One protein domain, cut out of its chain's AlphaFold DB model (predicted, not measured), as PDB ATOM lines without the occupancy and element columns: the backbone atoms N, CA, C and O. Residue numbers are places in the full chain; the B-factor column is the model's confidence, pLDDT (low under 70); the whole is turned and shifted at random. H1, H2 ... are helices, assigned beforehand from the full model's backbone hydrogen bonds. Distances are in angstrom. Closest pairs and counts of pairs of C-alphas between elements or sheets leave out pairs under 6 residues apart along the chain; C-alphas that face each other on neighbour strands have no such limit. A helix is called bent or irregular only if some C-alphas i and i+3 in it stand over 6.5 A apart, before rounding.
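This is residues 659 to 818 of the 1143 residues of the protein "Terpene synthase" of Macleaya cordata (UniProt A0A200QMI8). Two groups of helices sit one beyond the other along the longest axis: the longest helix, H5, with H4 and H6 in one lobe, their centres making a triangle, and H1, H2, H3 and H7 more loosely gathered in the other. H1 makes one far end of the long axis, and the long unnamed stretch of residues 708 to 734 runs from H3 to H4, looping out to the other far end at Glu 722; the later link from H6 to H7 leads back to the lobe of H1, H2 and H3. The printed part has 160 residues with seven named helices, in the order H1 to H7 along the chain, and no named strand; its class is all helix. It is compact, with a radius of gyration of the C-alphas of 17.4 A, yet elongated in outline, with spans of 56 by 36 by 28 A.

The longest helix is H5, residues 753 to 771, 27.5 A from first to last C-alpha; it begins at C-alpha 753 at (412.383, 276.368, 395.962) and ends at C-alpha 771 at (416.329, 253.061, 410.027). Before it stands H4, residues 735 to 745, 15.2 A long, and after it H6, residues 779 to 790, 16.7 A long. The printed part begins with H1, residues 659 to 674, 22.9 A long, with C-alpha 659 at (455.035, 257.457, 383.964). H2 holds residues 679 to 691 over 18.4 A, and H3 residues 699 to 707 over 12.2 A. The last helix, H7, holds residues 798 to 810 over 18.1 A and ends at C-alpha 810 at (437.674, 248.382, 393.953). No helix is bent or irregular.

H5 and H4 form a helical hairpin and touch, with 14 pairs of C-alphas within 8 A; the closest, those of Leu 755 and Ala 745, are 5.0 A apart. They run opposite ways at a steep tilt of 38 degrees. H5 touches H6 with residues 763 to 770 alone, the closest C-alphas being those of Leu 766 and Leu 785 at 7.2 A; the tilt is steep, 51 degrees, opposite ways. H4 and H6 only just touch, with 3 pairs of C-alphas within 8 A, the closest being those of Leu 739 and Leu 785 at 7.0 A; they run the same way at a shallow tilt of 26 degrees. H6 and H7 are close but not clearly touching: their closest C-alphas, those of Asn 780 and Ala 808, are 6.8 A apart. H7 touches H2, which meets it with residue 691 alone; the closest C-alphas, those of Arg 691 and Ala 802, are 5.6 A apart, and the tilt is steep, 66 degrees. H2 and H3, a helical hairpin, only just touch, with 3 pairs of C-alphas within 8 A; the closest are those of Ile 686 and Ile 702, 6.7 A apart. H1 touches H3 with residues 670 to 673 alone, the same way at a shallow tilt of 7 degrees; the closest C-alphas are those of Leu 673 and Glu 701, 7.2 A apart. Among the pairs that are apart are H1 and H7, H2 and H4, and H3 and H4. Every O i to N i+4 pair is within hydrogen-bond range in H1, H2, H3, H4, H5 and H6; in H7, 8 of 9 are.

The two C-alphas farthest apart, those of Asp 660 and Glu 722, stand 58.7 A from each other, while the first and last printed C-alphas, those of Met 659 and Leu 818, are 14.6 A apart. The printed part has no cut. The link from H3 to H4, with 27 residues, is long; that from H1 to H2 is tight, and the others are short. The mean pLDDT of the printed part is 84.1. Confidence is low, under 70, at 22 residues: 710 to 713, 716 to 717, 719 to 725, 729 to 733 and 773 to 776.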
ATOM      1  N   MET A 659     455.430 256.351 384.839       76.19
ATOM      2  CA  MET A 659     455.035 257.457 383.964       76.19
ATOM      3  C   MET A 659     454.462 256.959 382.632       76.19
ATOM      4  O   MET A 659     453.482 257.529 382.153       76.19
ATOM      5  N   ASP A 660     454.983 255.860 382.083       81.12
ATOM      6  CA  ASP A 660     454.433 255.211 380.887       81.12
ATOM      7  C   ASP A 660     453.039 254.616 381.139       81.12
ATOM      8  O   ASP A 660     452.118 254.848 380.347       81.12
ATOM      9  N   ARG A 661     452.833 253.914 382.270       84.06
ATOM     10  CA  ARG A 661     451.496 253.447 382.702       84.06
ATOM     11  C   ARG A 661     450.525 254.623 382.840       84.06
ATOM     12  O   ARG A 661     449.422 254.578 382.298       84.06
ATOM     13  N   MET A 662     450.963 255.704 383.485       85.56
ATOM     14  CA  MET A 662     450.183 256.931 383.683       85.56
ATOM     15  C   MET A 662     449.817 257.618 382.352       85.56
ATOM     16  O   MET A 662     448.678 258.049 382.159       85.56
ATOM     17  N   ALA A 663     450.754 257.702 381.404       86.00
ATOM     18  CA  ALA A 663     450.521 258.273 380.077       86.00
ATOM     19  C   ALA A 663     449.554 257.420 379.241       86.00
ATOM     20  O   ALA A 663     448.651 257.960 378.591       86.00
ATOM     21  N   LYS A 664     449.701 256.090 379.297       89.25
ATOM     22  CA  LYS A 664     448.797 255.140 378.643       89.25
ATOM     23  C   LYS A 664     447.382 255.221 379.225       89.25
ATOM     24  O   LYS A 664     446.445 255.442 378.464       89.25
ATOM     25  N   GLY A 665     447.230 255.148 380.549       89.25
ATOM     26  CA  GLY A 665     445.927 255.243 381.216       89.25
ATOM     27  C   GLY A 665     445.185 256.538 380.873       89.25
ATOM     28  O   GLY A 665     444.017 256.501 380.495       89.25
ATOM     29  N   LYS A 666     445.880 257.688 380.861       92.19
ATOM     30  CA  LYS A 666     445.302 258.965 380.395       92.19
ATOM     31  C   LYS A 666     444.809 258.908 378.948       92.19
ATOM     32  O   LYS A 666     443.764 259.473 378.635       92.19
ATOM     33  N   LYS A 667     445.548 258.257 378.045       92.56
ATOM     34  CA  LYS A 667     445.132 258.094 376.644       92.56
ATOM     35  C   LYS A 667     443.893 257.204 376.529       92.56
ATOM     36  O   LYS A 667     442.963 257.566 375.812       92.56
ATOM     37  N   ASP A 668     443.871 256.084 377.239       91.81
ATOM     38  CA  ASP A 668     442.781 255.113 377.160       91.81
ATOM     39  C   ASP A 668     441.477 255.693 377.756       91.81
ATOM     40  O   ASP A 668     440.415 255.563 377.145       91.81
ATOM     41  N   VAL A 669     441.553 256.461 378.852       91.00
ATOM     42  CA  VAL A 669     440.390 257.154 379.450       91.00
ATOM     43  C   VAL A 669     439.839 258.279 378.561       91.00
ATOM     44  O   VAL A 669     438.620 258.428 378.461       91.00
ATOM     45  N   ARG A 670     440.684 259.025 377.830       91.69
ATOM     46  CA  ARG A 670     440.202 259.973 376.799       91.69
ATOM     47  C   ARG A 670     439.369 259.268 375.732       91.69
ATOM     48  O   ARG A 670     438.282 259.725 375.395       91.69
ATOM     49  N   VAL A 671     439.850 258.120 375.253       90.38
ATOM     50  CA  VAL A 671     439.136 257.299 374.268       90.38
ATOM     51  C   VAL A 671     437.816 256.758 374.837       90.38
ATOM     52  O   VAL A 671     436.858 256.615 374.081       90.38
ATOM     53  N   MET A 672     437.725 256.492 376.146       90.44
ATOM     54  CA  MET A 672     436.459 256.136 376.803       90.44
ATOM     55  C   MET A 672     435.465 257.309 376.822       90.44
ATOM     56  O   MET A 672     434.307 257.113 376.460       90.44
ATOM     57  N   LEU A 673     435.910 258.525 377.172       87.62
ATOM     58  CA  LEU A 673     435.068 259.733 377.173       87.62
ATOM     59  C   LEU A 673     434.527 260.082 375.775       87.62
ATOM     60  O   LEU A 673     433.373 260.492 375.651       87.62
ATOM     61  N   GLU A 674     435.331 259.879 374.728       84.50
ATOM     62  CA  GLU A 674     434.939 260.095 373.324       84.50
ATOM     63  C   GLU A 674     433.993 259.014 372.770       84.50
ATOM     64  O   GLU A 674     433.240 259.281 371.833       84.50
ATOM     65  N   LYS A 675     434.029 257.790 373.316       85.44
ATOM     66  CA  LYS A 675     433.256 256.629 372.826       85.44
ATOM     67  C   LYS A 675     432.054 256.254 373.695       85.44
ATOM     68  O   LYS A 675     431.440 255.214 373.450       85.44
ATOM     69  N   ALA A 676     431.716 257.058 374.701       82.19
ATOM     70  CA  ALA A 676     430.559 256.816 375.555       82.19
ATOM     71  C   ALA A 676     429.272 256.708 374.708       82.19
ATOM     72  O   ALA A 676     428.919 257.620 373.964       82.19
ATOM     73  N   ALA A 677     428.584 255.566 374.795       77.25
ATOM     74  CA  ALA A 677     427.530 255.202 373.842       77.25
ATOM     75  C   ALA A 677     426.229 256.014 373.988       77.25
ATOM     76  O   ALA A 677     425.417 256.047 373.063       77.25
ATOM     77  N   THR A 678     426.005 256.641 375.146       86.94
ATOM     78  CA  THR A 678     424.827 257.468 375.445       86.94
ATOM     79  C   THR A 678     425.215 258.642 376.353       86.94
ATOM     80  O   THR A 678     426.201 258.532 377.089       86.94
ATOM     81  N   PRO A 679     424.426 259.736 376.389       85.69
ATOM     82  CA  PRO A 679     424.638 260.830 377.339       85.69
ATOM     83  C   PRO A 679     424.654 260.374 378.804       85.69
ATOM     84  O   PRO A 679     425.441 260.887 379.591       85.69
ATOM     85  N   LEU A 680     423.836 259.376 379.170       86.38
ATOM     86  CA  LEU A 680     423.820 258.823 380.529       86.38
ATOM     87  C   LEU A 680     425.138 258.117 380.864       86.38
ATOM     88  O   LEU A 680     425.759 258.451 381.866       86.38
ATOM     89  N   ALA A 681     425.613 257.221 379.992       87.88
ATOM     90  CA  ALA A 681     426.887 256.528 380.194       87.88
ATOM     91  C   ALA A 681     428.081 257.502 380.231       87.88
ATOM     92  O   ALA A 681     429.069 257.258 380.921       87.88
ATOM     93  N   GLN A 682     427.989 258.625 379.508       89.19
ATOM     94  CA  GLN A 682     428.992 259.688 379.557       89.19
ATOM     95  C   GLN A 682     428.970 260.434 380.902       89.19
ATOM     96  O   GLN A 682     430.033 260.690 381.462       89.19
ATOM     97  N   LEU A 683     427.787 260.732 381.453       90.06
ATOM     98  CA  LEU A 683     427.644 261.333 382.785       90.06
ATOM     99  C   LEU A 683     428.112 260.392 383.905       90.06
ATOM    100  O   LEU A 683     428.829 260.839 384.795       90.06
ATOM    101  N   GLU A 684     427.775 259.101 383.843       90.00
ATOM    102  CA  GLU A 684     428.240 258.098 384.815       90.00
ATOM    103  C   GLU A 684     429.771 257.956 384.799       90.00
ATOM    104  O   GLU A 684     430.406 257.934 385.853       90.00
ATOM    105  N   LEU A 685     430.391 257.951 383.611       92.81
ATOM    106  CA  LEU A 685     431.852 257.953 383.480       92.81
ATOM    107  C   LEU A 685     432.487 259.227 384.069       92.81
ATOM    108  O   LEU A 685     433.533 259.150 384.713       92.81
ATOM    109  N   ILE A 686     431.861 260.392 383.876       93.38
ATOM    110  CA  ILE A 686     432.331 261.664 384.447       93.38
ATOM    111  C   ILE A 686     432.216 261.664 385.980       93.38
ATOM    112  O   ILE A 686     433.166 262.098 386.631       93.38
ATOM    113  N   ASP A 687     431.127 261.144 386.561       92.06
ATOM    114  CA  ASP A 687     430.974 261.002 388.022       92.06
ATOM    115  C   ASP A 687     432.089 260.129 388.614       92.06
ATOM    116  O   ASP A 687     432.795 260.558 389.527       92.06
ATOM    117  N   VAL A 688     432.336 258.949 388.035       94.19
ATOM    118  CA  VAL A 688     433.412 258.051 388.486       94.19
ATOM    119  C   VAL A 688     434.785 258.731 388.392       94.19
ATOM    120  O   VAL A 688     435.559 258.678 389.348       94.19
ATOM    121  N   ILE A 689     435.085 259.435 387.293       95.31
ATOM    122  CA  ILE A 689     436.339 260.196 387.130       95.31
ATOM    123  C   ILE A 689     436.468 261.312 388.182       95.31
ATOM    124  O   ILE A 689     437.555 261.529 388.723       95.31
ATOM    125  N   GLN A 690     435.383 262.021 388.501       93.31
ATOM    126  CA  GLN A 690     435.384 263.062 389.532       93.31
ATOM    127  C   GLN A 690     435.585 262.475 390.933       93.31
ATOM    128  O   GLN A 690     436.432 262.965 391.682       93.31
ATOM    129  N   ARG A 691     434.871 261.397 391.272       93.38
ATOM    130  CA  ARG A 691     434.927 260.745 392.589       93.38
ATOM    131  C   ARG A 691     436.243 260.017 392.846       93.38
ATOM    132  O   ARG A 691     436.701 260.008 393.981       93.38
ATOM    133  N   LEU A 692     436.898 259.483 391.812       95.56
ATOM    134  CA  LEU A 692     438.265 258.949 391.900       95.56
ATOM    135  C   LEU A 692     439.344 260.042 392.023       95.56
ATOM    136  O   LEU A 692     440.518 259.719 392.192       95.56
ATOM    137  N   GLY A 693     438.983 261.328 391.937       93.50
ATOM    138  CA  GLY A 693     439.949 262.426 391.973       93.50
ATOM    139  C   GLY A 693     440.815 262.499 390.713       93.50
ATOM    140  O   GLY A 693     441.989 262.833 390.798       93.50
ATOM    141  N   LEU A 694     440.256 262.184 389.541       94.94
ATOM    142  CA  LEU A 694     440.961 262.211 388.253       94.94
ATOM    143  C   LEU A 694     440.540 263.384 387.348       94.94
ATOM    144  O   LEU A 694     441.137 263.593 386.294       94.94
ATOM    145  N   SER A 695     439.536 264.172 387.744       92.38
ATOM    146  CA  SER A 695     438.930 265.237 386.925       92.38
ATOM    147  C   SER A 695     439.922 266.261 386.363       92.38
ATOM    148  O   SER A 695     439.814 266.631 385.196       92.38
ATOM    149  N   TYR A 696     440.925 266.669 387.146       91.25
ATOM    150  CA  TYR A 696     441.940 267.648 386.732       91.25
ATOM    151  C   TYR A 696     442.846 267.171 385.576       91.25
ATOM    152  O   TYR A 696     443.547 267.974 384.964       91.25
ATOM    153  N   LEU A 697     442.845 265.870 385.261       92.25
ATOM    154  CA  LEU A 697     443.569 265.298 384.120       92.25
ATOM    155  C   LEU A 697     442.781 265.386 382.802       92.25
ATOM    156  O   LEU A 697     443.363 265.153 381.738       92.25
ATOM    157  N   PHE A 698     441.480 265.687 382.884       94.12
ATOM    158  CA  PHE A 698     440.498 265.569 381.800       94.12
ATOM    159  C   PHE A 698     439.532 266.768 381.734       94.12
ATOM    160  O   PHE A 698     438.413 266.637 381.242       94.12
ATOM    161  N   GLU A 699     439.916 267.930 382.274       88.75
ATOM    162  CA  GLU A 699     439.016 269.080 382.464       88.75
ATOM    163  C   GLU A 699     438.364 269.550 381.148       88.75
ATOM    164  O   GLU A 699     437.150 269.751 381.086       88.75
ATOM    165  N   GLU A 700     439.137 269.635 380.062       87.94
ATOM    166  CA  GLU A 700     438.645 270.054 378.742       87.94
ATOM    167  C   GLU A 700     437.842 268.958 378.015       87.94
ATOM    168  O   GLU A 700     436.952 269.255 377.218       87.94
ATOM    169  N   GLU A 701     438.119 267.678 378.265       91.00
ATOM    170  CA  GLU A 701     437.309 266.546 377.803       91.00
ATOM    171  C   GLU A 701     435.946 266.509 378.511       91.00
ATOM    172  O   GLU A 701     434.912 266.392 377.849       91.00
ATOM    173  N   ILE A 702     435.928 266.668 379.839       90.81
ATOM    174  CA  ILE A 702     434.709 266.719 380.660       90.81
ATOM    175  C   ILE A 702     433.848 267.915 380.238       90.81
ATOM    176  O   ILE A 702     432.663 267.755 379.955       90.81
ATOM    177  N   LYS A 703     434.444 269.105 380.119       87.81
ATOM    178  CA  LYS A 703     433.754 270.339 379.715       87.81
ATOM    179  C   LYS A 703     433.111 270.228 378.331       87.81
ATOM    180  O   LYS A 703     431.936 270.558 378.189       87.81
ATOM    181  N   ARG A 704     433.835 269.702 377.331       86.88
ATOM    182  CA  ARG A 704     433.278 269.427 375.990       86.88
ATOM    183  C   ARG A 704     432.162 268.384 376.028       86.88
ATOM    184  O   ARG A 704     431.167 268.544 375.331       86.88
ATOM    185  N   SER A 705     432.309 267.341 376.845       87.56
ATOM    186  CA  SER A 705     431.283 266.305 377.011       87.56
ATOM    187  C   SER A 705     429.986 266.899 377.568       87.56
ATOM    188  O   SER A 705     428.931 266.745 376.961       87.56
ATOM    189  N   LEU A 706     430.071 267.672 378.657       87.06
ATOM    190  CA  LEU A 706     428.916 268.319 379.287       87.06
ATOM    191  C   LEU A 706     428.242 269.359 378.375       87.06
ATOM    192  O   LEU A 706     427.019 269.437 378.353       87.06
ATOM    193  N   GLN A 707     429.005 270.114 377.576       84.00
ATOM    194  CA  GLN A 707     428.449 271.077 376.612       84.00
ATOM    195  C   GLN A 707     427.562 270.431 375.536       84.00
ATOM    196  O   GLN A 707     426.632 271.075 375.054       84.00
ATOM    197  N   ASN A 708     427.817 269.168 375.180       78.62
ATOM    198  CA  ASN A 708     427.028 268.431 374.191       78.62
ATOM    199  C   ASN A 708     425.741 267.811 374.774       78.62
ATOM    200  O   ASN A 708     424.907 267.309 374.019       78.62
ATOM    201  N   ILE A 709     425.561 267.837 376.100       81.12
ATOM    202  CA  ILE A 709     424.406 267.259 376.795       81.12
ATOM    203  C   ILE A 709     423.435 268.387 377.170       81.12
ATOM    204  O   ILE A 709     423.502 268.976 378.246       81.12
ATOM    205  N   HIS A 710     422.501 268.696 376.269       61.78
ATOM    206  CA  HIS A 710     421.414 269.635 376.551       61.78
ATOM    207  C   HIS A 710     420.247 268.959 377.281       61.78
ATOM    208  O   HIS A 710     419.658 268.007 376.771       61.78
ATOM    209  N   THR A 711     419.833 269.525 378.417       57.75
ATOM    210  CA  THR A 711     418.583 269.164 379.104       57.75
ATOM    211  C   THR A 711     417.772 270.407 379.464       57.75
ATOM    212  O   THR A 711     418.275 271.318 380.121       57.75
ATOM    213  N   THR A 712     416.502 270.432 379.060       64.94
ATOM    214  CA  THR A 712     415.476 271.338 379.606       64.94
ATOM    215  C   THR A 712     415.076 270.917 381.028       64.94
ATOM    216  O   THR A 712     415.548 269.895 381.516       64.94
ATOM    217  N   ASP A 713     414.225 271.714 381.692       64.25
ATOM    218  CA  ASP A 713     413.766 271.538 383.085       64.25
ATOM    219  C   ASP A 713     413.559 270.065 383.497       64.25
ATOM    220  O   ASP A 713     412.568 269.416 383.150       64.25
ATOM    221  N   VAL A 714     414.539 269.554 384.246       72.50
ATOM    222  CA  VAL A 714     414.666 268.144 384.630       72.50
ATOM    223  C   VAL A 714     413.784 267.752 385.816       72.50
ATOM    224  O   VAL A 714     413.568 266.562 386.032       72.50
ATOM    225  N   PHE A 715     413.243 268.708 386.579       71.25
ATOM    226  CA  PHE A 715     412.538 268.407 387.831       71.25
ATOM    227  C   PHE A 715     411.017 268.327 387.669       71.25
ATOM    228  O   PHE A 715     410.382 267.502 388.331       71.25
ATOM    229  N   ASN A 716     410.423 269.088 386.740       67.50
ATOM    230  CA  ASN A 716     408.964 269.118 386.550       67.50
ATOM    231  C   ASN A 716     408.325 267.739 386.293       67.50
ATOM    232  O   ASN A 716     407.195 267.498 386.720       67.50
ATOM    233  N   GLY A 717     409.039 266.805 385.651       69.75
ATOM    234  CA  GLY A 717     408.554 265.438 385.414       69.75
ATOM    235  C   GLY A 717     408.311 264.617 386.693       69.75
ATOM    236  O   GLY A 717     407.491 263.693 386.694       69.75
ATOM    237  N   TYR A 718     408.966 264.974 387.800       71.44
ATOM    238  CA  TYR A 718     408.926 264.257 389.080       71.44
ATOM    239  C   TYR A 718     407.955 264.880 390.102       71.44
ATOM    240  O   TYR A 718     407.619 264.248 391.110       71.44
ATOM    241  N   CYS A 719     407.434 266.073 389.814       67.75
ATOM    242  CA  CYS A 719     406.457 266.794 390.630       67.75
ATOM    243  C   CYS A 719     405.000 266.410 390.306       67.75
ATOM    244  O   CYS A 719     404.674 265.897 389.232       67.75
ATOM    245  N   LYS A 720     404.081 266.665 391.244       61.31
ATOM    246  CA  LYS A 720     402.626 266.570 391.021       61.31
ATOM    247  C   LYS A 720     402.115 267.840 390.328       61.31
ATOM    248  O   LYS A 720     402.302 268.932 390.864       61.31
ATOM    249  N   HIS A 721     401.394 267.675 389.212       56.06
ATOM    250  CA  HIS A 721     400.935 268.758 388.320       56.06
ATOM    251  C   HIS A 721     400.167 269.919 388.985       56.06
ATOM    252  O   HIS A 721     400.134 270.998 388.411       56.06
ATOM    253  N   GLU A 722     399.574 269.735 390.170       46.56
ATOM    254  CA  GLU A 722     398.751 270.769 390.824       46.56
ATOM    255  C   GLU A 722     399.332 271.349 392.129       46.56
ATOM    256  O   GLU A 722     398.743 272.275 392.682       46.56
ATOM    257  N   LYS A 723     400.448 270.820 392.670       49.00
ATOM    258  CA  LYS A 723     400.986 271.269 393.982       49.00
ATOM    259  C   LYS A 723     402.514 271.301 394.133       49.00
ATOM    260  O   LYS A 723     402.986 271.528 395.243       49.00
ATOM    261  N   GLY A 724     403.301 271.045 393.085       55.22
ATOM    262  CA  GLY A 724     404.776 271.134 393.122       55.22
ATOM    263  C   GLY A 724     405.503 270.044 393.931       55.22
ATOM    264  O   GLY A 724     406.640 269.716 393.619       55.22
ATOM    265  N   ALA A 725     404.844 269.412 394.904       65.94
ATOM    266  CA  ALA A 725     405.415 268.324 395.693       65.94
ATOM    267  C   ALA A 725     405.809 267.109 394.828       65.94
ATOM    268  O   ALA A 725     405.053 266.696 393.941       65.94
ATOM    269  N   PHE A 726     406.959 266.503 395.139       75.81
ATOM    270  CA  PHE A 726     407.456 265.277 394.508       75.81
ATOM    271  C   PHE A 726     406.466 264.100 394.638       75.81
ATOM    272  O   PHE A 726     405.666 264.003 395.576       75.81
ATOM    273  N   LYS A 727     406.498 263.186 393.664       74.38
ATOM    274  CA  LYS A 727     405.707 261.945 393.679       74.38
ATOM    275  C   LYS A 727     406.312 260.955 394.691       74.38
ATOM    276  O   LYS A 727     407.400 260.442 394.468       74.38
ATOM    277  N   GLU A 728     405.597 260.634 395.775       74.12
ATOM    278  CA  GLU A 728     406.064 259.658 396.791       74.12
ATOM    279  C   GLU A 728     406.390 258.272 396.180       74.12
ATOM    280  O   GLU A 728     407.299 257.593 396.649       74.12
ATOM    281  N   SER A 729     405.734 257.895 395.072       66.25
ATOM    282  CA  SER A 729     405.976 256.648 394.321       66.25
ATOM    283  C   SER A 729     407.370 256.530 393.686       66.25
ATOM    284  O   SER A 729     407.701 255.482 393.147       66.25
ATOM    285  N   ILE A 730     408.186 257.588 393.718       67.62
ATOM    286  CA  ILE A 730     409.601 257.540 393.310       67.62
ATOM    287  C   ILE A 730     410.424 256.700 394.311       67.62
ATOM    288  O   ILE A 730     411.494 256.206 393.978       67.62
ATOM    289  N   THR A 731     409.932 256.518 395.543       61.88
ATOM    290  CA  THR A 731     410.773 256.092 396.673       61.88
ATOM    291  C   THR A 731     410.842 254.586 396.923       61.88
ATOM    292  O   THR A 731     411.667 254.141 397.716       61.88
ATOM    293  N   GLU A 732     410.023 253.798 396.224       59.69
ATOM    294  CA  GLU A 732     409.884 252.350 396.445       59.69
ATOM    295  C   GLU A 732     410.750 251.484 395.506       59.69
ATOM    296  O   GLU A 732     410.803 250.270 395.692       59.69
ATOM    297  N   VAL A 733     411.416 252.073 394.498       61.66
ATOM    298  CA  VAL A 733     412.029 251.312 393.381       61.66
ATOM    299  C   VAL A 733     413.506 251.640 393.104       61.66
ATOM    300  O   VAL A 733     414.236 250.747 392.685       61.66
ATOM    301  N   ASP A 734     413.980 252.870 393.346       79.25
ATOM    302  CA  ASP A 734     415.338 253.293 392.950       79.25
ATOM    303  C   ASP A 734     416.087 254.059 394.057       79.25
ATOM    304  O   ASP A 734     415.998 255.279 394.188       79.25
ATOM    305  N   VAL A 735     416.872 253.335 394.859       82.81
ATOM    306  CA  VAL A 735     417.687 253.926 395.937       82.81
ATOM    307  C   VAL A 735     418.867 254.746 395.390       82.81
ATOM    308  O   VAL A 735     419.217 255.763 395.992       82.81
ATOM    309  N   LYS A 736     419.452 254.353 394.244       84.31
ATOM    310  CA  LYS A 736     420.585 255.058 393.610       84.31
ATOM    311  C   LYS A 736     420.120 256.429 393.111       84.31
ATOM    312  O   LYS A 736     420.724 257.437 393.466       84.31
ATOM    313  N   GLY A 737     418.987 256.490 392.410       86.06
ATOM    314  CA  GLY A 737     418.382 257.736 391.936       86.06
ATOM    315  C   GLY A 737     417.955 258.693 393.054       86.06
ATOM    316  O   GLY A 737     418.153 259.900 392.926       86.06
ATOM    317  N   ILE A 738     417.437 258.195 394.188       87.19
ATOM    318  CA  ILE A 738     417.119 259.053 395.351       87.19
ATOM    319  C   ILE A 738     418.397 259.639 395.971       87.19
ATOM    320  O   ILE A 738     418.379 260.796 396.398       87.19
ATOM    321  N   LEU A 739     419.498 258.879 396.017       89.50
ATOM    322  CA  LEU A 739     420.796 259.377 396.484       89.50
ATOM    323  C   LEU A 739     421.377 260.423 395.520       89.50
ATOM    324  O   LEU A 739     421.735 261.510 395.966       89.50
ATOM    325  N   SER A 740     421.372 260.172 394.209       88.69
ATOM    326  CA  SER A 740     421.809 261.166 393.219       88.69
ATOM    327  C   SER A 740     420.952 262.439 393.255       88.69
ATOM    328  O   SER A 740     421.488 263.543 393.173       88.69
ATOM    329  N   LEU A 741     419.632 262.319 393.460       88.25
ATOM    330  CA  LEU A 741     418.745 263.469 393.670       88.25
ATOM    331  C   LEU A 741     419.057 264.206 394.981       88.25
ATOM    332  O   LEU A 741     419.006 265.433 395.004       88.25
ATOM    333  N   TYR A 742     419.387 263.491 396.064       90.88
ATOM    334  CA  TYR A 742     419.819 264.103 397.323       90.88
ATOM    335  C   TYR A 742     421.088 264.930 397.110       90.88
ATOM    336  O   TYR A 742     421.141 266.081 397.533       90.88
ATOM    337  N   GLU A 743     422.096 264.367 396.446       91.19
ATOM    338  CA  GLU A 743     423.395 265.015 396.246       91.19
ATOM    339  C   GLU A 743     423.263 266.236 395.328       91.19
ATOM    340  O   GLU A 743     423.624 267.339 395.746       91.19
ATOM    341  N   ALA A 744     422.601 266.091 394.174       88.75
ATOM    342  CA  ALA A 744     422.300 267.204 393.274       88.75
ATOM    343  C   ALA A 744     421.483 268.320 393.954       88.75
ATOM    344  O   ALA A 744     421.750 269.502 393.743       88.75
ATOM    345  N   ALA A 745     420.522 267.978 394.819       90.19
ATOM    346  CA  ALA A 745     419.710 268.971 395.516       90.19
ATOM    347  C   ALA A 745     420.499 269.818 396.538       90.19
ATOM    348  O   ALA A 745     420.038 270.902 396.884       90.19
ATOM    349  N   HIS A 746     421.692 269.398 396.985       90.50
ATOM    350  CA  HIS A 746     422.571 270.224 397.837       90.50
ATOM    351  C   HIS A 746     423.438 271.229 397.043       90.50
ATOM    352  O   HIS A 746     424.187 271.996 397.651       90.50
ATOM    353  N   LEU A 747     423.300 271.281 395.709       88.94
ATOM    354  CA  LEU A 747     423.812 272.369 394.857       88.94
ATOM    355  C   LEU A 747     422.842 273.564 394.754       88.94
ATOM    356  O   LEU A 747     423.126 274.523 394.043       88.94
ATOM    357  N   VAL A 748     421.714 273.513 395.475       89.69
ATOM    358  CA  VAL A 748     420.701 274.577 395.565       89.69
ATOM    359  C   VAL A 748     421.300 275.969 395.802       89.69
ATOM    360  O   VAL A 748     422.200 276.140 396.629       89.69
ATOM    361  N   SER A 749     420.759 276.966 395.104       88.25
ATOM    362  CA  SER A 749     421.024 278.395 395.292       88.25
ATOM    363  C   SER A 749     419.759 279.162 395.718       88.25
ATOM    364  O   SER A 749     418.651 278.618 395.724       88.25
ATOM    365  N   GLU A 750     419.905 280.419 396.156       83.69
ATOM    366  CA  GLU A 750     418.765 281.215 396.640       83.69
ATOM    367  C   GLU A 750     417.672 281.385 395.564       83.69
ATOM    368  O   GLU A 750     417.938 281.781 394.431       83.69
ATOM    369  N   GLY A 751     416.421 281.092 395.938       81.88
ATOM    370  CA  GLY A 751     415.250 281.153 395.053       81.88
ATOM    371  C   GLY A 751     414.858 279.823 394.392       81.88
ATOM    372  O   GLY A 751     413.745 279.709 393.873       81.88
ATOM    373  N   GLU A 752     415.697 278.785 394.454       85.62
ATOM    374  CA  GLU A 752     415.431 277.474 393.839       85.62
ATOM    375  C   GLU A 752     414.568 276.559 394.736       85.62
ATOM    376  O   GLU A 752     414.945 275.443 395.096       85.62
ATOM    377  N   ASN A 753     413.352 277.021 395.059       84.06
ATOM    378  CA  ASN A 753     412.383 276.368 395.962       84.06
ATOM    379  C   ASN A 753     412.133 274.869 395.678       84.06
ATOM    380  O   ASN A 753     411.744 274.118 396.577       84.06
ATOM    381  N   ILE A 754     412.297 274.426 394.427       84.88
ATOM    382  CA  ILE A 754     412.124 273.023 394.023       84.88
ATOM    383  C   ILE A 754     413.257 272.126 394.543       84.88
ATOM    384  O   ILE A 754     412.994 270.998 394.964       84.88
ATOM    385  N   LEU A 755     414.491 272.637 394.601       87.38
ATOM    386  CA  LEU A 755     415.641 271.914 395.144       87.38
ATOM    387  C   LEU A 755     415.588 271.863 396.674       87.38
ATOM    388  O   LEU A 755     415.873 270.819 397.253       87.38
ATOM    389  N   GLU A 756     415.113 272.918 397.343       85.31
ATOM    390  CA  GLU A 756     414.870 272.874 398.795       85.31
ATOM    391  C   GLU A 756     413.843 271.792 399.173       85.31
ATOM    392  O   GLU A 756     414.054 271.008 400.107       85.31
ATOM    393  N   GLN A 757     412.756 271.687 398.401       86.31
ATOM    394  CA  GLN A 757     411.782 270.604 398.547       86.31
ATOM    395  C   GLN A 757     412.405 269.233 398.254       86.31
ATOM    396  O   GLN A 757     412.101 268.274 398.967       86.31
ATOM    397  N   ALA A 758     413.302 269.131 397.266       88.06
ATOM    398  CA  ALA A 758     414.032 267.903 396.962       88.06
ATOM    399  C   ALA A 758     414.966 267.476 398.110       88.06
ATOM    400  O   ALA A 758     414.952 266.300 398.481       88.06
ATOM    401  N   VAL A 759     415.704 268.401 398.744       88.94
ATOM    402  CA  VAL A 759     416.531 268.117 399.936       88.94
ATOM    403  C   VAL A 759     415.665 267.565 401.069       88.94
ATOM    404  O   VAL A 759     415.982 266.517 401.634       88.94
ATOM    405  N   ALA A 760     414.549 268.223 401.393       87.25
ATOM    406  CA  ALA A 760     413.658 267.776 402.466       87.25
ATOM    407  C   ALA A 760     413.011 266.408 402.162       87.25
ATOM    408  O   ALA A 760     412.938 265.536 403.035       87.25
ATOM    409  N   PHE A 761     412.574 266.201 400.916       88.06
ATOM    410  CA  PHE A 761     411.970 264.957 400.439       88.06
ATOM    411  C   PHE A 761     412.955 263.785 400.484       88.06
ATOM    412  O   PHE A 761     412.664 262.761 401.103       88.06
ATOM    413  N   THR A 762     414.130 263.927 399.875       89.94
ATOM    414  CA  THR A 762     415.135 262.855 399.808       89.94
ATOM    415  C   THR A 762     415.711 262.541 401.189       89.94
ATOM    416  O   THR A 762     415.728 261.378 401.590       89.94
ATOM    417  N   ARG A 763     416.069 263.558 401.990       89.81
ATOM    418  CA  ARG A 763     416.600 263.384 403.358       89.81
ATOM    419  C   ARG A 763     415.648 262.591 404.260       89.81
ATOM    420  O   ARG A 763     416.118 261.788 405.066       89.81
ATOM    421  N   ARG A 764     414.326 262.784 404.128       88.81
ATOM    422  CA  ARG A 764     413.301 261.995 404.842       88.81
ATOM    423  C   ARG A 764     413.367 260.514 404.461       88.81
ATOM    424  O   ARG A 764     413.408 259.669 405.354       88.81
ATOM    425  N   HIS A 765     413.391 260.207 403.167       87.00
ATOM    426  CA  HIS A 765     413.353 258.830 402.670       87.00
ATOM    427  C   HIS A 765     414.655 258.072 402.923       87.00
ATOM    428  O   HIS A 765     414.609 256.963 403.449       87.00
ATOM    429  N   LEU A 766     415.815 258.688 402.676       88.50
ATOM    430  CA  LEU A 766     417.109 258.055 402.954       88.50
ATOM    431  C   LEU A 766     417.285 257.758 404.457       88.50
ATOM    432  O   LEU A 766     417.715 256.665 404.826       88.50
ATOM    433  N   LYS A 767     416.857 258.667 405.351       88.00
ATOM    434  CA  LYS A 767     416.839 258.395 406.805       88.00
ATOM    435  C   LYS A 767     415.857 257.285 407.195       88.00
ATOM    436  O   LYS A 767     416.105 256.602 408.186       88.00
ATOM    437  N   HIS A 768     414.753 257.107 406.468       84.62
ATOM    438  CA  HIS A 768     413.829 255.997 406.704       84.62
ATOM    439  C   HIS A 768     414.433 254.659 406.257       84.62
ATOM    440  O   HIS A 768     414.400 253.715 407.038       84.62
ATOM    441  N   LEU A 769     415.063 254.609 405.076       82.19
ATOM    442  CA  LEU A 769     415.727 253.420 404.520       82.19
ATOM    443  C   LEU A 769     416.838 252.868 405.428       82.19
ATOM    444  O   LEU A 769     416.897 251.662 405.650       82.19
ATOM    445  N   ILE A 770     417.680 253.734 406.010       81.44
ATOM    446  CA  ILE A 770     418.702 253.288 406.977       81.44
ATOM    447  C   ILE A 770     418.051 252.769 408.270       81.44
ATOM    448  O   ILE A 770     418.468 251.749 408.815       81.44
ATOM    449  N   ARG A 771     417.007 253.444 408.772       81.62
ATOM    450  CA  ARG A 771     416.329 253.061 410.027       81.62
ATOM    451  C   ARG A 771     415.487 251.794 409.919       81.62
ATOM    452  O   ARG A 771     415.295 251.136 410.935       81.62
ATOM    453  N   SER A 772     414.957 251.475 408.740       75.56
ATOM    454  CA  SER A 772     414.154 250.270 408.526       75.56
ATOM    455  C   SER A 772     414.995 248.996 408.414       75.56
ATOM    456  O   SER A 772     414.418 247.911 408.416       75.56
ATOM    457  N   GLY A 773     416.330 249.106 408.355       65.50
ATOM    458  CA  GLY A 773     417.232 247.953 408.310       65.50
ATOM    459  C   GLY A 773     416.983 247.068 407.090       65.50
ATOM    460  O   GLY A 773     416.964 245.846 407.206       65.50
ATOM    461  N   ASN A 774     416.696 247.679 405.936       64.62
ATOM    462  CA  ASN A 774     416.295 246.947 404.740       64.62
ATOM    463  C   ASN A 774     417.470 246.117 404.184       64.62
ATOM    464  O   ASN A 774     418.322 246.637 403.467       64.62
ATOM    465  N   ASN A 775     417.484 244.818 404.503       58.97
ATOM    466  CA  ASN A 775     418.554 243.864 404.176       58.97
ATOM    467  C   ASN A 775     418.824 243.665 402.667       58.97
ATOM    468  O   ASN A 775     419.750 242.943 402.315       58.97
ATOM    469  N   ASN A 776     418.031 244.281 401.783       68.69
ATOM    470  CA  ASN A 776     418.197 244.220 400.328       68.69
ATOM    471  C   ASN A 776     419.053 245.367 399.744       68.69
ATOM    472  O   ASN A 776     419.175 245.461 398.525       68.69
ATOM    473  N   ILE A 777     419.605 246.265 400.569       74.44
ATOM    474  CA  ILE A 777     420.512 247.329 400.107       74.44
ATOM    475  C   ILE A 777     421.953 246.799 400.107       74.44
ATOM    476  O   ILE A 777     422.418 246.279 401.120       74.44
ATOM    477  N   ASP A 778     422.662 246.970 398.988       78.25
ATOM    478  CA  ASP A 778     424.091 246.652 398.868       78.25
ATOM    479  C   ASP A 778     424.927 247.330 399.987       78.25
ATOM    480  O   ASP A 778     424.735 248.524 400.250       78.25
ATOM    481  N   PRO A 779     425.873 246.625 400.643       81.19
ATOM    482  CA  PRO A 779     426.690 247.198 401.712       81.19
ATOM    483  C   PRO A 779     427.512 248.434 401.314       81.19
ATOM    484  O   PRO A 779     427.657 249.345 402.137       81.19
ATOM    485  N   ASN A 780     428.027 248.515 400.079       80.50
ATOM    486  CA  ASN A 780     428.770 249.700 399.630       80.50
ATOM    487  C   ASN A 780     427.818 250.902 399.481       80.50
ATOM    488  O   ASN A 780     428.135 252.002 399.942       80.50
ATOM    489  N   LEU A 781     426.628 250.694 398.914       83.06
ATOM    490  CA  LEU A 781     425.571 251.700 398.797       83.06
ATOM    491  C   LEU A 781     425.044 252.141 400.173       83.06
ATOM    492  O   LEU A 781     424.858 253.335 400.397       83.06
ATOM    493  N   ALA A 782     424.872 251.222 401.128       84.00
ATOM    494  CA  ALA A 782     424.495 251.541 402.508       84.00
ATOM    495  C   ALA A 782     425.544 252.424 403.218       84.00
ATOM    496  O   ALA A 782     425.194 253.341 403.970       84.00
ATOM    497  N   ASN A 783     426.832 252.198 402.940       86.31
ATOM    498  CA  ASN A 783     427.926 253.035 403.435       86.31
ATOM    499  C   ASN A 783     427.928 254.426 402.762       86.31
ATOM    500  O   ASN A 783     427.987 255.442 403.454       86.31
ATOM    501  N   GLN A 784     427.754 254.492 401.433       87.38
ATOM    502  CA  GLN A 784     427.596 255.757 400.692       87.38
ATOM    503  C   GLN A 784     426.423 256.591 401.232       87.38
ATOM    504  O   GLN A 784     426.600 257.762 401.562       87.38
ATOM    505  N   LEU A 785     425.255 255.969 401.420       89.44
ATOM    506  CA  LEU A 785     424.064 256.579 402.020       89.44
ATOM    507  C   LEU A 785     424.330 257.151 403.418       89.44
ATOM    508  O   LEU A 785     423.903 258.265 403.724       89.44
ATOM    509  N   SER A 786     425.040 256.395 404.260       89.12
ATOM    510  CA  SER A 786     425.384 256.815 405.621       89.12
ATOM    511  C   SER A 786     426.293 258.048 405.605       89.12
ATOM    512  O   SER A 786     425.985 259.038 406.270       89.12
ATOM    513  N   ARG A 787     427.342 258.035 404.768       90.38
ATOM    514  CA  ARG A 787     428.249 259.178 404.568       90.38
ATOM    515  C   ARG A 787     427.516 260.401 404.010       90.38
ATOM    516  O   ARG A 787     427.746 261.506 404.490       90.38
ATOM    517  N   SER A 788     426.614 260.234 403.038       90.88
ATOM    518  CA  SER A 788     425.882 261.356 402.417       90.88
ATOM    519  C   SER A 788     424.839 261.980 403.339       90.88
ATOM    520  O   SER A 788     424.586 263.174 403.226       90.88
ATOM    521  N   LEU A 789     424.310 261.232 404.311       89.81
ATOM    522  CA  LEU A 789     423.466 261.782 405.376       89.81
ATOM    523  C   LEU A 789     424.238 262.425 406.541       89.81
ATOM    524  O   LEU A 789     423.617 263.174 407.300       89.81
ATOM    525  N   GLU A 790     425.535 262.141 406.686       88.19
ATOM    526  CA  GLU A 790     426.444 262.819 407.622       88.19
ATOM    527  C   GLU A 790     426.936 264.147 407.022       88.19
ATOM    528  O   GLU A 790     426.646 265.212 407.568       88.19
ATOM    529  N   ILE A 791     427.602 264.091 405.860       89.94
ATOM    530  CA  ILE A 791     428.025 265.255 405.068       89.94
ATOM    531  C   ILE A 791     427.685 264.999 403.583       89.94
ATOM    532  O   ILE A 791     428.208 264.036 403.000       89.94
ATOM    533  N   PRO A 792     426.862 265.851 402.935       92.50
ATOM    534  CA  PRO A 792     426.554 265.752 401.506       92.50
ATOM    535  C   PRO A 792     427.817 265.710 400.640       92.50
ATOM    536  O   PRO A 792     428.781 266.421 400.921       92.50
ATOM    537  N   LEU A 793     427.811 264.909 399.568       91.25
ATOM    538  CA  LEU A 793     428.991 264.644 398.731       91.25
ATOM    539  C   LEU A 793     429.744 265.921 398.314       91.25
ATOM    540  O   LEU A 793     430.948 266.032 398.533       91.25
ATOM    541  N   HIS A 794     429.030 266.921 397.791       89.81
ATOM    542  CA  HIS A 794     429.626 268.173 397.311       89.81
ATOM    543  C   HIS A 794     430.177 269.097 398.417       89.81
ATOM    544  O   HIS A 794     430.820 270.097 398.090       89.81
ATOM    545  N   TRP A 795     429.955 268.777 399.697       92.69
ATOM    546  CA  TRP A 795     430.485 269.498 400.865       92.69
ATOM    547  C   TRP A 795     431.690 268.788 401.513       92.69
ATOM    548  O   TRP A 795     432.281 269.327 402.446       92.69
ATOM    549  N   ARG A 796     432.096 267.604 401.027       92.12
ATOM    550  CA  ARG A 796     433.274 266.879 401.540       92.12
ATOM    551  C   ARG A 796     434.583 267.393 400.949       92.12
ATOM    552  O   ARG A 796     434.634 267.842 399.805       92.12
ATOM    553  N   MET A 797     435.673 267.234 401.700       93.50
ATOM    554  CA  MET A 797     437.034 267.428 401.195       93.50
ATOM    555  C   MET A 797     437.339 266.416 400.077       93.50
ATOM    556  O   MET A 797     437.482 265.217 400.326       93.50
ATOM    557  N   GLN A 798     437.484 266.917 398.846       92.50
ATOM    558  CA  GLN A 798     437.592 266.112 397.622       92.50
ATOM    559  C   GLN A 798     438.680 265.034 397.694       92.50
ATOM    560  O   GLN A 798     438.429 263.879 397.367       92.50
ATOM    561  N   ARG A 799     439.886 265.384 398.163       92.88
ATOM    562  CA  ARG A 799     441.018 264.446 398.196       92.88
ATOM    563  C   ARG A 799     440.836 263.313 399.211       92.88
ATOM    564  O   ARG A 799     441.270 262.192 398.950       92.88
ATOM    565  N   SER A 800     440.167 263.590 400.333       92.94
ATOM    566  CA  SER A 800     439.821 262.568 401.326       92.94
ATOM    567  C   SER A 800     438.697 261.659 400.822       92.94
ATOM    568  O   SER A 800     438.747 260.452 401.056       92.94
ATOM    569  N   GLU A 801     437.704 262.212 400.119       93.31
ATOM    570  CA  GLU A 801     436.653 261.417 399.474       93.31
ATOM    571  C   GLU A 801     437.240 260.525 398.372       93.31
ATOM    572  O   GLU A 801     436.920 259.345 398.343       93.31
ATOM    573  N   ALA A 802     438.167 261.030 397.550       94.50
ATOM    574  CA  ALA A 802     438.848 260.239 396.525       94.50
ATOM    575  C   ALA A 802     439.667 259.081 397.115       94.50
ATOM    576  O   ALA A 802     439.573 257.956 396.623       94.50
ATOM    577  N   ARG A 803     440.409 259.306 398.215       94.38
ATOM    578  CA  ARG A 803     441.110 258.219 398.923       94.38
ATOM    579  C   ARG A 803     440.135 257.115 399.328       94.38
ATOM    580  O   ARG A 803     440.437 255.950 399.094       94.38
ATOM    581  N   TRP A 804     438.998 257.476 399.920       92.38
ATOM    582  CA  TRP A 804     437.975 256.517 400.342       92.38
ATOM    583  C   TRP A 804     437.286 255.832 399.150       92.38
ATOM    584  O   TRP A 804     437.083 254.620 399.165       92.38
ATOM    585  N   PHE A 805     436.965 256.587 398.098       93.75
ATOM    586  CA  PHE A 805     436.249 256.072 396.937       93.75
ATOM    587  C   PHE A 805     437.093 255.114 396.095       93.75
ATOM    588  O   PHE A 805     436.522 254.208 395.508       93.75
ATOM    589  N   ILE A 806     438.426 255.227 396.081       94.62
ATOM    590  CA  ILE A 806     439.292 254.220 395.443       94.62
ATOM    591  C   ILE A 806     439.059 252.825 396.053       94.62
ATOM    592  O   ILE A 806     438.823 251.876 395.308       94.62
ATOM    593  N   ASP A 807     439.042 252.710 397.386       91.06
ATOM    594  CA  ASP A 807     438.792 251.427 398.068       91.06
ATOM    595  C   ASP A 807     437.341 250.951 397.849       91.06
ATOM    596  O   ASP A 807     437.087 249.759 397.691       91.06
ATOM    597  N   ALA A 808     436.380 251.883 397.814       90.69
ATOM    598  CA  ALA A 808     434.960 251.585 397.598       90.69
ATOM    599  C   ALA A 808     434.578 251.349 396.122       90.69
ATOM    600  O   ALA A 808     433.467 250.892 395.856       90.69
ATOM    601  N   TYR A 809     435.446 251.698 395.168       92.62
ATOM    602  CA  TYR A 809     435.301 251.407 393.739       92.62
ATOM    603  C   TYR A 809     435.921 250.050 393.409       92.62
ATOM    604  O   TYR A 809     435.329 249.277 392.670       92.62
ATOM    605  N   GLU A 810     437.052 249.711 394.035       92.62
ATOM    606  CA  GLU A 810     437.674 248.382 393.953       92.62
ATOM    607  C   GLU A 810     436.750 247.238 394.415       92.62
ATOM    608  O   GLU A 810     436.886 246.114 393.938       92.62
ATOM    609  N   SER A 811     435.778 247.518 395.292       88.94
ATOM    610  CA  SER A 811     434.775 246.549 395.759       88.94
ATOM    611  C   SER A 811     433.496 246.451 394.905       88.94
ATOM    612  O   SER A 811     432.581 245.723 395.299       88.94
ATOM    613  N   GLN A 812     433.388 247.168 393.778       87.88
ATOM    614  CA  GLN A 812     432.200 247.160 392.904       87.88
ATOM    615  C   GLN A 812     432.304 246.110 391.785       87.88
ATOM    616  O   GLN A 812     433.368 245.907 391.204       87.88
ATOM    617  N   GLU A 813     431.186 245.458 391.446       84.75
ATOM    618  CA  GLU A 813     431.141 244.428 390.390       84.75
ATOM    619  C   GLU A 813     431.342 245.004 388.973       84.75
ATOM    620  O   GLU A 813     431.857 244.313 388.093       84.75
ATOM    621  N   ASP A 814     430.967 246.267 388.749       84.25
ATOM    622  CA  ASP A 814     431.082 247.007 387.484       84.25
ATOM    623  C   ASP A 814     432.325 247.924 387.415       84.25
ATOM    624  O   ASP A 814     432.440 248.788 386.539       84.25
ATOM    625  N   MET A 815     433.288 247.714 388.317       92.25
ATOM    626  CA  MET A 815     434.548 248.454 388.389       92.25
ATOM    627  C   MET A 815     435.359 248.362 387.084       92.25
ATOM    628  O   MET A 815     435.611 247.285 386.541       92.25
ATOM    629  N   ASN A 816     435.821 249.512 386.586       93.50
ATOM    630  CA  ASN A 816     436.695 249.589 385.422       93.50
ATOM    631  C   ASN A 816     438.176 249.563 385.856       93.50
ATOM    632  O   ASN A 816     438.647 250.538 386.455       93.50
ATOM    633  N   PRO A 817     438.947 248.515 385.503       92.00
ATOM    634  CA  PRO A 817     440.310 248.346 386.003       92.00
ATOM    635  C   PRO A 817     441.272 249.438 385.522       92.00
ATOM    636  O   PRO A 817     442.197 249.779 386.251       92.00
ATOM    637  N   LEU A 818     441.041 250.042 384.348       91.62
ATOM    638  CA  LEU A 818     441.879 251.139 383.843       91.62
ATOM    639  C   LEU A 818     441.674 252.423 384.658       91.62
ATOM    640  O   LEU A 818     442.638 253.140 384.919       91.62
TER     641      LEU A 818